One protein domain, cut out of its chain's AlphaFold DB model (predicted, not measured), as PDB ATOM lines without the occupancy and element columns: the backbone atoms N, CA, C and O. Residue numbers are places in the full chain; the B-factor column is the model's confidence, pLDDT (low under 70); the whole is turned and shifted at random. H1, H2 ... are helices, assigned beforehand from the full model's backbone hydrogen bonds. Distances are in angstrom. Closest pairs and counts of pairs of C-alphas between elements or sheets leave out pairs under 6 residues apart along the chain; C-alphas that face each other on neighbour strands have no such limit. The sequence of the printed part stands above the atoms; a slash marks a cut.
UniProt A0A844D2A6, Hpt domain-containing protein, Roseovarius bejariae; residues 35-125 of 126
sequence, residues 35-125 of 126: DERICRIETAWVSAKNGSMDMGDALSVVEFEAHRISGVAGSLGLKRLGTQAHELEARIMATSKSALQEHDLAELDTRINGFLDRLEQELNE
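This is residues 35 to 125 of the 126 residues of the protein "Hpt domain-containing protein" of Roseovarius bejariae (UniProt A0A844D2A6). Four helices stand side by side in an elongated up-and-down bundle, each running against the one before it, with H4 the longest. They make a ring of four, H1 beside H2, H2 beside H3, H3 beside H4, and H4 meeting H1 again by a part of each. The printed part has 91 residues with four named helices, H1 to H4 in chain order, and no named strand; the class is all helix. It is compact, with a radius of gyration of the C-alphas of 12.7 A and spans of 37 by 23 by 18 A.

H4, residues 102 to 124, touches H3, residues 79 to 93, at a shallow tilt of 25 degrees; their closest C-alphas, of Leu 88 and Arg 111, are 6.8 A apart. H4 touches H1, residues 35 to 49, with residues 116 to 120 alone, closest at the C-alphas of Leu 116 and Ile 38, 6.3 A. H2, residues 55 to 73, forms a helical hairpin with H3, the closest C-alphas, of Ser 70 and Gly 82, being 4.1 A apart. H1 and H3 are apart. In H1, H2, H3 and H4 every O i to N i+4 pair is within hydrogen-bond range.

H4 is 32.9 A long and ends at C-alpha 124 (28.800, -18.859, 18.258). H2 measures 26.6 A, H1 21.2 A and H3 21.0 A; H1 begins at C-alpha 35 (28.175, -25.665, 9.700).

The C-alphas farthest apart, of Ala 99 and Glu 125, are 38.9 A apart. The printed part has no cut and no long link. Residue 125 is under pLDDT 70.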
ATOM      1  N   ASP A  35      26.993 -26.173  10.421       90.94
ATOM      2  CA  ASP A  35      28.175 -25.665   9.700       90.94
ATOM      3  C   ASP A  35      28.192 -26.115   8.237       90.94
ATOM      4  O   ASP A  35      28.384 -25.323   7.311       90.94
ATOM      5  N   GLU A  36      27.930 -27.404   8.005       93.00
ATOM      6  CA  GLU A  36      27.908 -27.958   6.654       93.00
ATOM      7  C   GLU A  36      26.807 -27.308   5.802       93.00
ATOM      8  O   GLU A  36      27.000 -27.049   4.614       93.00
ATOM      9  N   ARG A  37      25.648 -27.000   6.397       93.50
ATOM     10  CA  ARG A  37      24.541 -26.331   5.696       93.50
ATOM     11  C   ARG A  37      24.869 -24.886   5.361       93.50
ATOM     12  O   ARG A  37      24.573 -24.476   4.242       93.50
ATOM     13  N   ILE A  38      25.482 -24.150   6.289       94.31
ATOM     14  CA  ILE A  38      25.965 -22.781   6.059       94.31
ATOM     15  C   ILE A  38      26.913 -22.784   4.859       94.31
ATOM     16  O   ILE A  38      26.636 -22.121   3.860       94.31
ATOM     17  N   CYS A  39      27.938 -23.644   4.889       95.62
ATOM     18  CA  CYS A  39      28.886 -23.791   3.784       95.62
ATOM     19  C   CYS A  39      28.203 -24.139   2.455       95.62
ATOM     20  O   CYS A  39      28.574 -23.597   1.414       95.62
ATOM     21  N   ARG A  40      27.207 -25.036   2.449       96.81
ATOM     22  CA  ARG A  40      26.471 -25.401   1.224       96.81
ATOM     23  C   ARG A  40      25.686 -24.226   0.648       96.81
ATOM     24  O   ARG A  40      25.748 -24.010  -0.561       96.81
ATOM     25  N   ILE A  41      24.964 -23.484   1.491       97.50
ATOM     26  CA  ILE A  41      24.189 -22.304   1.083       97.50
ATOM     27  C   ILE A  41      25.135 -21.237   0.522       97.50
ATOM     28  O   ILE A  41      24.923 -20.762  -0.594       97.50
ATOM     29  N   GLU A  42      26.198 -20.907   1.255       96.94
ATOM     30  CA  GLU A  42      27.179 -19.898   0.855       96.94
ATOM     31  C   GLU A  42      27.876 -20.285  -0.456       96.94
ATOM     32  O   GLU A  42      27.913 -19.502  -1.407       96.94
ATOM     33  N   THR A  43      28.353 -21.530  -0.555       97.62
ATOM     34  CA  THR A  43      29.032 -22.039  -1.754       97.62
ATOM     35  C   THR A  43      28.119 -21.982  -2.971       97.62
ATOM     36  O   THR A  43      28.557 -21.535  -4.032       97.62
ATOM     37  N   ALA A  44      26.862 -22.416  -2.845       97.50
ATOM     38  CA  ALA A  44      25.902 -22.373  -3.942       97.50
ATOM     39  C   ALA A  44      25.644 -20.928  -4.394       97.50
ATOM     40  O   ALA A  44      25.722 -20.625  -5.586       97.50
ATOM     41  N   TRP A  45      25.418 -20.020  -3.440       96.81
ATOM     42  CA  TRP A  45      25.133 -18.617  -3.725       96.81
ATOM     43  C   TRP A  45      26.308 -17.901  -4.400       96.81
ATOM     44  O   TRP A  45      26.148 -17.274  -5.451       96.81
ATOM     45  N   VAL A  46      27.520 -18.050  -3.858       96.69
ATOM     46  CA  VAL A  46      28.741 -17.466  -4.430       96.69
ATOM     47  C   VAL A  46      29.055 -18.072  -5.799       96.69
ATOM     48  O   VAL A  46      29.411 -17.345  -6.729       96.69
ATOM     49  N   SER A  47      28.884 -19.387  -5.961       97.31
ATOM     50  CA  SER A  47      29.113 -20.060  -7.245       97.31
ATOM     51  C   SER A  47      28.171 -19.547  -8.330       97.31
ATOM     52  O   SER A  47      28.622 -19.324  -9.453       97.31
ATOM     53  N   ALA A  48      26.900 -19.295  -8.004       95.31
ATOM     54  CA  ALA A  48      25.954 -18.708  -8.947       95.31
ATOM     55  C   ALA A  48      26.311 -17.264  -9.314       95.31
ATOM     56  O   ALA A  48      26.320 -16.913 -10.494       95.31
ATOM     57  N   LYS A  49      26.690 -16.434  -8.333       93.19
ATOM     58  CA  LYS A  49      27.117 -15.045  -8.586       93.19
ATOM     59  C   LYS A  49      28.369 -14.952  -9.462       93.19
ATOM     60  O   LYS A  49      28.492 -14.016 -10.246       93.19
ATOM     61  N   ASN A  50      29.266 -15.929  -9.358       95.44
ATOM     62  CA  ASN A  50      30.488 -15.998 -10.162       95.44
ATOM     63  C   ASN A  50      30.297 -16.703 -11.518       95.44
ATOM     64  O   ASN A  50      31.252 -16.804 -12.285       95.44
ATOM     65  N   GLY A  51      29.093 -17.199 -11.823       93.44
ATOM     66  CA  GLY A  51      28.793 -17.914 -13.067       93.44
ATOM     67  C   GLY A  51      29.312 -19.358 -13.125       93.44
ATOM     68  O   GLY A  51      29.294 -19.968 -14.191       93.44
ATOM     69  N   SER A  52      29.763 -19.914 -11.998       95.38
ATOM     70  CA  SER A  52      30.236 -21.303 -11.876       95.38
ATOM     71  C   SER A  52      29.108 -22.309 -11.612       95.38
ATOM     72  O   SER A  52      29.333 -23.515 -11.687       95.38
ATOM     73  N   MET A  53      27.907 -21.828 -11.281       95.69
ATOM     74  CA  MET A  53      26.692 -22.614 -11.049       95.69
ATOM     75  C   MET A  53      25.493 -21.881 -11.663       95.69
ATOM     76  O   MET A  53      25.479 -20.652 -11.705       95.69
ATOM     77  N   ASP A  54      24.489 -22.621 -12.141       94.62
ATOM     78  CA  ASP A  54      23.227 -22.018 -12.576       94.62
ATOM     79  C   ASP A  54      22.479 -21.393 -11.384       94.62
ATOM     80  O   ASP A  54      22.436 -21.948 -10.285       94.62
ATOM     81  N   MET A  55      21.869 -20.227 -11.600       94.12
ATOM     82  CA  MET A  55      21.166 -19.507 -10.536       94.12
ATOM     83  C   MET A  55      19.953 -20.289 -10.007       94.12
ATOM     84  O   MET A  55      19.680 -20.270  -8.807       94.12
ATOM     85  N   GLY A  56      19.229 -21.002 -10.871       94.06
ATOM     86  CA  GLY A  56      18.103 -21.840 -10.471       94.06
ATOM     87  C   GLY A  56      18.532 -23.025  -9.607       94.06
ATOM     88  O   GLY A  56      17.853 -23.341  -8.624       94.06
ATOM     89  N   ASP A  57      19.674 -23.636  -9.923       95.12
ATOM     90  CA  ASP A  57      20.266 -24.708  -9.116       95.12
ATOM     91  C   ASP A  57      20.690 -24.194  -7.738       95.12
ATOM     92  O   ASP A  57      20.316 -24.782  -6.720       95.12
ATOM     93  N   ALA A  58      21.384 -23.053  -7.684       96.06
ATOM     94  CA  ALA A  58      21.779 -22.444  -6.418       96.06
ATOM     95  C   ALA A  58      20.568 -22.108  -5.543       96.06
ATOM     96  O   ALA A  58      20.525 -22.487  -4.375       96.06
ATOM     97  N   LEU A  59      19.538 -21.477  -6.114       95.94
ATOM     98  CA  LEU A  59      18.303 -21.186  -5.386       95.94
ATOM     99  C   LEU A  59      17.607 -22.449  -4.881       95.94
ATOM    100  O   LEU A  59      17.028 -22.422  -3.802       95.94
ATOM    101  N   SER A  60      17.688 -23.560  -5.613       95.94
ATOM    102  CA  SER A  60      17.130 -24.840  -5.165       95.94
ATOM    103  C   SER A  60      17.899 -25.422  -3.972       95.94
ATOM    104  O   SER A  60      17.285 -25.998  -3.076       95.94
ATOM    105  N   VAL A  61      19.223 -25.229  -3.909       97.31
ATOM    106  CA  VAL A  61      20.030 -25.586  -2.727       97.31
ATOM    107  C   VAL A  61      19.626 -24.741  -1.519       97.31
ATOM    108  O   VAL A  61      19.380 -25.288  -0.443       97.31
ATOM    109  N   VAL A  62      19.518 -23.420  -1.697       97.12
ATOM    110  CA  VAL A  62      19.141 -22.505  -0.610       97.12
ATOM    111  C   VAL A  62      17.726 -22.799  -0.105       97.12
ATOM    112  O   VAL A  62      17.522 -22.916   1.100       97.12
ATOM    113  N   GLU A  63      16.765 -22.979  -1.014       96.94
ATOM    114  CA  GLU A  63      15.382 -23.368  -0.712       96.94
ATOM    115  C   GLU A  63      15.335 -24.647   0.130       96.94
ATOM    116  O   GLU A  63      14.699 -24.682   1.183       96.94
ATOM    117  N   PHE A  64      16.054 -25.687  -0.299       96.62
ATOM    118  CA  PHE A  64      16.067 -26.977   0.379       96.62
ATOM    119  C   PHE A  64      16.627 -26.891   1.803       96.62
ATOM    120  O   PHE A  64      16.040 -27.444   2.738       96.62
ATOM    121  N   GLU A  65      17.753 -26.206   2.000       96.94
ATOM    122  CA  GLU A  65      18.340 -26.097   3.337       96.94
ATOM    123  C   GLU A  65      17.513 -25.179   4.249       96.94
ATOM    124  O   GLU A  65      17.307 -25.521   5.418       96.94
ATOM    125  N   ALA A  66      16.944 -24.091   3.719       96.38
ATOM    126  CA  ALA A  66      16.016 -23.228   4.448       96.38
ATOM    127  C   ALA A  66      14.763 -23.999   4.906       96.38
ATOM    128  O   ALA A  66      14.407 -23.955   6.087       96.38
ATOM    129  N   HIS A  67      14.157 -24.803   4.023       95.69
ATOM    130  CA  HIS A  67      13.040 -25.683   4.368       95.69
ATOM    131  C   HIS A  67      13.395 -26.616   5.535       95.69
ATOM    132  O   HIS A  67      12.682 -26.679   6.540       95.69
ATOM    133  N   ARG A  68      14.537 -27.311   5.451       93.38
ATOM    134  CA  ARG A  68      14.977 -28.245   6.502       93.38
ATOM    135  C   ARG A  68      15.211 -27.552   7.839       93.38
ATOM    136  O   ARG A  68      14.837 -28.101   8.876       93.38
ATOM    137  N   ILE A  69      15.826 -26.370   7.824       93.62
ATOM    138  CA  ILE A  69      16.067 -25.583   9.037       93.62
ATOM    139  C   ILE A  69      14.732 -25.155   9.652       93.62
ATOM    140  O   ILE A  69      14.533 -25.353  10.851       93.62
ATOM    141  N   SER A  70      13.786 -24.667   8.844       94.31
ATOM    142  CA  SER A  70      12.458 -24.264   9.325       94.31
ATOM    143  C   SER A  70      11.711 -25.412  10.022       94.31
ATOM    144  O   SER A  70      11.154 -25.222  11.106       94.31
ATOM    145  N   GLY A  71      11.779 -26.626   9.459       90.69
ATOM    146  CA  GLY A  71      11.096 -27.808   9.988       90.69
ATOM    147  C   GLY A  71      11.645 -28.296  11.332       90.69
ATOM    148  O   GLY A  71      10.888 -28.790  12.169       90.69
ATOM    149  N   VAL A  72      12.948 -28.138  11.574       90.06
ATOM    150  CA  VAL A  72      13.593 -28.606  12.813       90.06
ATOM    151  C   VAL A  72      13.622 -27.518  13.891       90.06
ATOM    152  O   VAL A  72      13.392 -27.817  15.065       90.06
ATOM    153  N   ALA A  73      13.824 -26.252  13.516       90.12
ATOM    154  CA  ALA A  73      13.996 -25.133  14.445       90.12
ATOM    155  C   ALA A  73      12.817 -24.961  15.422       90.12
ATOM    156  O   ALA A  73      13.025 -24.679  16.605       90.12
ATOM    157  N   GLY A  74      11.582 -25.199  14.967       84.75
ATOM    158  CA  GLY A  74      10.392 -25.136  15.821       84.75
ATOM    159  C   GLY A  74      10.423 -26.135  16.985       84.75
ATOM    160  O   GLY A  74      10.045 -25.788  18.104       84.75
ATOM    161  N   SER A  75      10.942 -27.341  16.742       85.62
ATOM    162  CA  SER A  75      11.063 -28.399  17.756       85.62
ATOM    163  C   SER A  75      12.190 -28.131  18.759       85.62
ATOM    164  O   SER A  75      12.152 -28.636  19.877       85.62
ATOM    165  N   LEU A  76      13.175 -27.312  18.378       86.12
ATOM    166  CA  LEU A  76      14.332 -26.955  19.204       86.12
ATOM    167  C   LEU A  76      14.141 -25.658  20.005       86.12
ATOM    168  O   LEU A  76      15.042 -25.236  20.722       86.12
ATOM    169  N   GLY A  77      12.980 -25.006  19.887       87.00
ATOM    170  CA  GLY A  77      12.723 -23.710  20.522       87.00
ATOM    171  C   GLY A  77      13.364 -22.519  19.799       87.00
ATOM    172  O   GLY A  77      13.194 -21.382  20.239       87.00
ATOM    173  N   LEU A  78      14.006 -22.744  18.649       88.31
ATOM    174  CA  LEU A  78      14.664 -21.735  17.812       88.31
ATOM    175  C   LEU A  78      13.651 -21.016  16.909       88.31
ATOM    176  O   LEU A  78      13.782 -20.967  15.688       88.31
ATOM    177  N   LYS A  79      12.581 -20.475  17.506       89.12
ATOM    178  CA  LYS A  79      11.421 -19.951  16.759       89.12
ATOM    179  C   LYS A  79      11.805 -18.888  15.738       89.12
ATOM    180  O   LYS A  79      11.330 -18.929  14.612       89.12
ATOM    181  N   ARG A  80      12.669 -17.952  16.134       90.12
ATOM    182  CA  ARG A  80      13.081 -16.834  15.282       90.12
ATOM    183  C   ARG A  80      13.859 -17.322  14.058       90.12
ATOM    184  O   ARG A  80      13.537 -16.912  12.949       90.12
ATOM    185  N   LEU A  81      14.792 -18.255  14.265       91.38
ATOM    186  CA  LEU A  81      15.534 -18.898  13.186       91.38
ATOM    187  C   LEU A  81      14.597 -19.654  12.238       91.38
ATOM    188  O   LEU A  81      14.686 -19.500  11.025       91.38
ATOM    189  N   GLY A  82      13.657 -20.425  12.794       93.69
ATOM    190  CA  GLY A  82      12.672 -21.162  12.005       93.69
ATOM    191  C   GLY A  82      11.793 -20.253  11.145       93.69
ATOM    192  O   GLY A  82      11.565 -20.554   9.977       93.69
ATOM    193  N   THR A  83      11.346 -19.117  11.692       94.31
ATOM    194  CA  THR A  83      10.588 -18.109  10.939       94.31
ATOM    195  C   THR A  83      11.414 -17.514   9.801       94.31
ATOM    196  O   THR A  83      10.927 -17.470   8.677       94.31
ATOM    197  N   GLN A  84      12.663 -17.117  10.051       94.88
ATOM    198  CA  GLN A  84      13.521 -16.544   9.006       94.88
ATOM    199  C   GLN A  84      13.828 -17.550   7.891       94.88
ATOM    200  O   GLN A  84      13.792 -17.190   6.716       94.88
ATOM    201  N   ALA A  85      14.071 -18.813   8.247       96.12
ATOM    202  CA  ALA A  85      14.277 -19.883   7.277       96.12
ATOM    203  C   ALA A  85      13.034 -20.082   6.391       96.12
ATOM    204  O   ALA A  85      13.146 -20.155   5.170       96.12
ATOM    205  N   HIS A  86      11.843 -20.088   6.992       96.31
ATOM    206  CA  HIS A  86      10.589 -20.210   6.251       96.31
ATOM    207  C   HIS A  86      10.308 -19.000   5.342       96.31
ATOM    208  O   HIS A  86       9.858 -19.154   4.210       96.31
ATOM    209  N   GLU A  87      10.588 -17.781   5.806       95.94
ATOM    210  CA  GLU A  87      10.434 -16.569   4.992       95.94
ATOM    211  C   GLU A  87      11.379 -16.563   3.783       95.94
ATOM    212  O   GLU A  87      10.980 -16.147   2.690       95.94
ATOM    213  N   LEU A  88      12.618 -17.037   3.961       96.94
ATOM    214  CA  LEU A  88      13.586 -17.182   2.875       96.94
ATOM    215  C   LEU A  88      13.125 -18.229   1.854       96.94
ATOM    216  O   LEU A  88      13.084 -17.932   0.660       96.94
ATOM    217  N   GLU A  89      12.728 -19.414   2.323       96.81
ATOM    218  CA  GLU A  89      12.141 -20.478   1.500       96.81
ATOM    219  C   GLU A  89      10.973 -19.933   0.662       96.81
ATOM    220  O   GLU A  89      10.992 -20.012  -0.568       96.81
ATOM    221  N   ALA A  90       9.993 -19.298   1.309       95.31
ATOM    222  CA  ALA A  90       8.816 -18.758   0.640       95.31
ATOM    223  C   ALA A  90       9.170 -17.691  -0.409       95.31
ATOM    224  O   ALA A  90       8.583 -17.673  -1.494       95.31
ATOM    225  N   ARG A  91      10.148 -16.815  -0.130       94.88
ATOM    226  CA  ARG A  91      10.603 -15.809  -1.105       94.88
ATOM    227  C   ARG A  91      11.249 -16.464  -2.320       94.88
ATOM    228  O   ARG A  91      10.978 -16.027  -3.439       94.88
ATOM    229  N   ILE A  92      12.068 -17.495  -2.127       94.56
ATOM    230  CA  ILE A  92      12.699 -18.221  -3.234       94.56
ATOM    231  C   ILE A  92      11.637 -18.930  -4.076       94.56
ATOM    232  O   ILE A  92      11.646 -18.789  -5.298       94.56
ATOM    233  N   MET A  93      10.668 -19.600  -3.444       92.56
ATOM    234  CA  MET A  93       9.561 -20.263  -4.146       92.56
ATOM    235  C   MET A  93       8.688 -19.289  -4.948       92.56
ATOM    236  O   MET A  93       8.205 -19.629  -6.026       92.56
ATOM    237  N   ALA A  94       8.487 -18.071  -4.439       90.88
ATOM    238  CA  ALA A  94       7.748 -17.019  -5.135       90.88
ATOM    239  C   ALA A  94       8.534 -16.392  -6.302       90.88
ATOM    240  O   ALA A  94       7.969 -15.638  -7.095       90.88
ATOM    241  N   THR A  95       9.832 -16.675  -6.408       88.06
ATOM    242  CA  THR A  95      10.700 -16.086  -7.422       88.06
ATOM    243  C   THR A  95      10.705 -16.935  -8.686       88.06
ATOM    244  O   THR A  95      10.937 -18.144  -8.656       88.06
ATOM    245  N   SER A  96      10.496 -16.297  -9.837       81.62
ATOM    246  CA  SER A  96      10.624 -16.983 -11.121       81.62
ATOM    247  C   SER A  96      12.100 -17.241 -11.430       81.62
ATOM    248  O   SER A  96      12.812 -16.341 -11.877       81.62
ATOM    249  N   LYS A  97      12.555 -18.486 -11.227       78.69
ATOM    250  CA  LYS A  97      13.946 -18.919 -11.473       78.69
ATOM    251  C   LYS A  97      14.413 -18.644 -12.918       78.69
ATOM    252  O   LYS A  97      15.602 -18.498 -13.162       78.69
ATOM    253  N   SER A  98      13.482 -18.515 -13.869       72.50
ATOM    254  CA  SER A  98      13.754 -18.278 -15.295       72.50
ATOM    255  C   SER A  98      13.788 -16.798 -15.710       72.50
ATOM    256  O   SER A  98      14.077 -16.510 -16.869       72.50
ATOM    257  N   ALA A  99      13.441 -15.860 -14.820       78.12
ATOM    258  CA  ALA A  99      13.277 -14.442 -15.165       78.12
ATOM    259  C   ALA A  99      13.728 -13.483 -14.049       78.12
ATOM    260  O   ALA A  99      13.134 -12.421 -13.863       78.12
ATOM    261  N   LEU A 100      14.775 -13.862 -13.312       85.88
ATOM    262  CA  LEU A 100      15.357 -13.046 -12.248       85.88
ATOM    263  C   LEU A 100      15.860 -11.704 -12.779       85.88
ATOM    264  O   LEU A 100      16.711 -11.652 -13.668       85.88
ATOM    265  N   GLN A 101      15.336 -10.620 -12.218       88.69
ATOM    266  CA  GLN A 101      15.824  -9.272 -12.480       88.69
ATOM    267  C   GLN A 101      16.925  -8.903 -11.475       88.69
ATOM    268  O   GLN A 101      17.016  -9.482 -10.394       88.69
ATOM    269  N   GLU A 102      17.726  -7.880 -11.781       87.88
ATOM    270  CA  GLU A 102      18.791  -7.405 -10.878       87.88
ATOM    271  C   GLU A 102      18.264  -7.023  -9.483       87.88
ATOM    272  O   GLU A 102      18.931  -7.266  -8.478       87.88
ATOM    273  N   HIS A 103      17.046  -6.474  -9.403       88.06
ATOM    274  CA  HIS A 103      16.428  -6.123  -8.123       88.06
ATOM    275  C   HIS A 103      16.068  -7.356  -7.277       88.06
ATOM    276  O   HIS A 103      16.248  -7.322  -6.062       88.06
ATOM    277  N   ASP A 104      15.612  -8.448  -7.903       90.12
ATOM    278  CA  ASP A 104      15.339  -9.708  -7.206       90.12
ATOM    279  C   ASP A 104      16.637 -10.312  -6.667       90.12
ATOM    280  O   ASP A 104      16.684 -10.779  -5.533       90.12
ATOM    281  N   LEU A 105      17.708 -10.259  -7.466       91.06
ATOM    282  CA  LEU A 105      19.023 -10.756  -7.068       91.06
ATOM    283  C   LEU A 105      19.591  -9.980  -5.878       91.06
ATOM    284  O   LEU A 105      20.097 -10.598  -4.945       91.06
ATOM    285  N   ALA A 106      19.480  -8.651  -5.874       92.88
ATOM    286  CA  ALA A 106      19.933  -7.821  -4.757       92.88
ATOM    287  C   ALA A 106      19.123  -8.073  -3.470       92.88
ATOM    288  O   ALA A 106      19.685  -8.111  -2.370       92.88
ATOM    289  N   GLU A 107      17.807  -8.270  -3.591       94.00
ATOM    290  CA  GLU A 107      16.964  -8.627  -2.448       94.00
ATOM    291  C   GLU A 107      17.330 -10.012  -1.898       94.00
ATOM    292  O   GLU A 107      17.495 -10.172  -0.687       94.00
ATOM    293  N   LEU A 108      17.480 -11.007  -2.777       94.56
ATOM    294  CA  LEU A 108      17.865 -12.365  -2.397       94.56
ATOM    295  C   LEU A 108      19.248 -12.395  -1.753       94.56
ATOM    296  O   LEU A 108      19.401 -13.042  -0.724       94.56
ATOM    297  N   ASP A 109      20.213 -11.640  -2.277       95.88
ATOM    298  CA  ASP A 109      21.545 -11.509  -1.681       95.88
ATOM    299  C   ASP A 109      21.456 -11.011  -0.236       95.88
ATOM    300  O   ASP A 109      21.999 -11.626   0.679       95.88
ATOM    301  N   THR A 110      20.684  -9.946  -0.011       96.31
ATOM    302  CA  THR A 110      20.485  -9.376   1.328       96.31
ATOM    303  C   THR A 110      19.853 -10.393   2.282       96.31
ATOM    304  O   THR A 110      20.277 -10.520   3.429       96.31
ATOM    305  N   ARG A 111      18.837 -11.132   1.821       96.38
ATOM    306  CA  ARG A 111      18.126 -12.117   2.647       96.38
ATOM    307  C   ARG A 111      18.966 -13.352   2.945       96.38
ATOM    308  O   ARG A 111      18.931 -13.829   4.075       96.38
ATOM    309  N   ILE A 112      19.693 -13.868   1.955       96.75
ATOM    310  CA  ILE A 112      20.549 -15.048   2.104       96.75
ATOM    311  C   ILE A 112      21.691 -14.727   3.064       96.75
ATOM    312  O   ILE A 112      21.868 -15.456   4.034       96.75
ATOM    313  N   ASN A 113      22.389 -13.605   2.869       96.19
ATOM    314  CA  ASN A 113      23.472 -13.195   3.764       96.19
ATOM    315  C   ASN A 113      22.955 -12.944   5.189       96.19
ATOM    316  O   ASN A 113      23.493 -13.495   6.140       96.19
ATOM    317  N   GLY A 114      21.835 -12.229   5.347       95.50
ATOM    318  CA  GLY A 114      21.245 -12.014   6.673       95.50
ATOM    319  C   GLY A 114      20.758 -13.300   7.359       95.50
ATOM    320  O   GLY A 114      20.687 -13.358   8.588       95.50
ATOM    321  N   PHE A 115      20.411 -14.336   6.590       96.12
ATOM    322  CA  PHE A 115      20.083 -15.653   7.131       96.12
ATOM    323  C   PHE A 115      21.336 -16.430   7.552       96.12
ATOM    324  O   PHE A 115      21.329 -17.021   8.631       96.12
ATOM    325  N   LEU A 116      22.406 -16.391   6.752       95.31
ATOM    326  CA  LEU A 116      23.706 -16.981   7.091       95.31
ATOM    327  C   LEU A 116      24.282 -16.362   8.368       95.31
ATOM    328  O   LEU A 116      24.556 -17.096   9.313       95.31
ATOM    329  N   ASP A 117      24.301 -15.029   8.464       93.69
ATOM    330  CA  ASP A 117      24.732 -14.306   9.669       93.69
ATOM    331  C   ASP A 117      23.961 -14.773  10.914       93.69
ATOM    332  O   ASP A 117      24.504 -14.867  12.017       93.69
ATOM    333  N   ARG A 118      22.662 -15.070  10.762       91.81
ATOM    334  CA  ARG A 118      21.854 -15.577  11.873       91.81
ATOM    335  C   ARG A 118      22.242 -17.002  12.251       91.81
ATOM    336  O   ARG A 118      22.305 -17.291  13.440       91.81
ATOM    337  N   LEU A 119      22.457 -17.881  11.279       91.00
ATOM    338  CA  LEU A 119      22.886 -19.256  11.539       91.00
ATOM    339  C   LEU A 119      24.232 -19.281  12.272       91.00
ATOM    340  O   LEU A 119      24.387 -20.024  13.236       91.00
ATOM    341  N   GLU A 120      25.163 -18.418  11.870       89.94
ATOM    342  CA  GLU A 120      26.469 -18.269  12.513       89.94
ATOM    343  C   GLU A 120      26.370 -17.719  13.940       89.94
ATOM    344  O   GLU A 120      27.123 -18.138  14.818       89.94
ATOM    345  N   GLN A 121      25.436 -16.803  14.218       87.88
ATOM    346  CA  GLN A 121      25.181 -16.346  15.590       87.88
ATOM    347  C   GLN A 121      24.729 -17.498  16.489       87.88
ATOM    348  O   GLN A 121      25.254 -17.652  17.585       87.88
ATOM    349  N   GLU A 122      23.808 -18.337  16.013       83.12
ATOM    350  CA  GLU A 122      23.295 -19.476  16.790       83.12
ATOM    351  C   GLU A 122      24.370 -20.551  17.048       83.12
ATOM    352  O   GLU A 122      24.223 -21.340  17.978       83.12
ATOM    353  N   LEU A 123      25.440 -20.587  16.245       74.56
ATOM    354  CA  LEU A 123      26.608 -21.448  16.459       74.56
ATOM    355  C   LEU A 123      27.629 -20.866  17.437       74.56
ATOM    356  O   LEU A 123      28.281 -21.617  18.151       74.56
ATOM    357  N   ASN A 124      27.792 -19.542  17.446       73.50
ATOM    358  CA  ASN A 124      28.800 -18.859  18.258       73.50
ATOM    359  C   ASN A 124      28.289 -18.442  19.650       73.50
ATOM    360  O   ASN A 124      29.096 -18.075  20.504       73.50
ATOM    361  N   GLU A 125      26.975 -18.456  19.889       57.47
ATOM    362  CA  GLU A 125      26.380 -18.267  21.218       57.47
ATOM    363  C   GLU A 125      26.509 -19.559  22.068       57.47
ATOM    364  O   GLU A 125      25.515 -20.230  22.349       57.47
TER     365      GLU A 125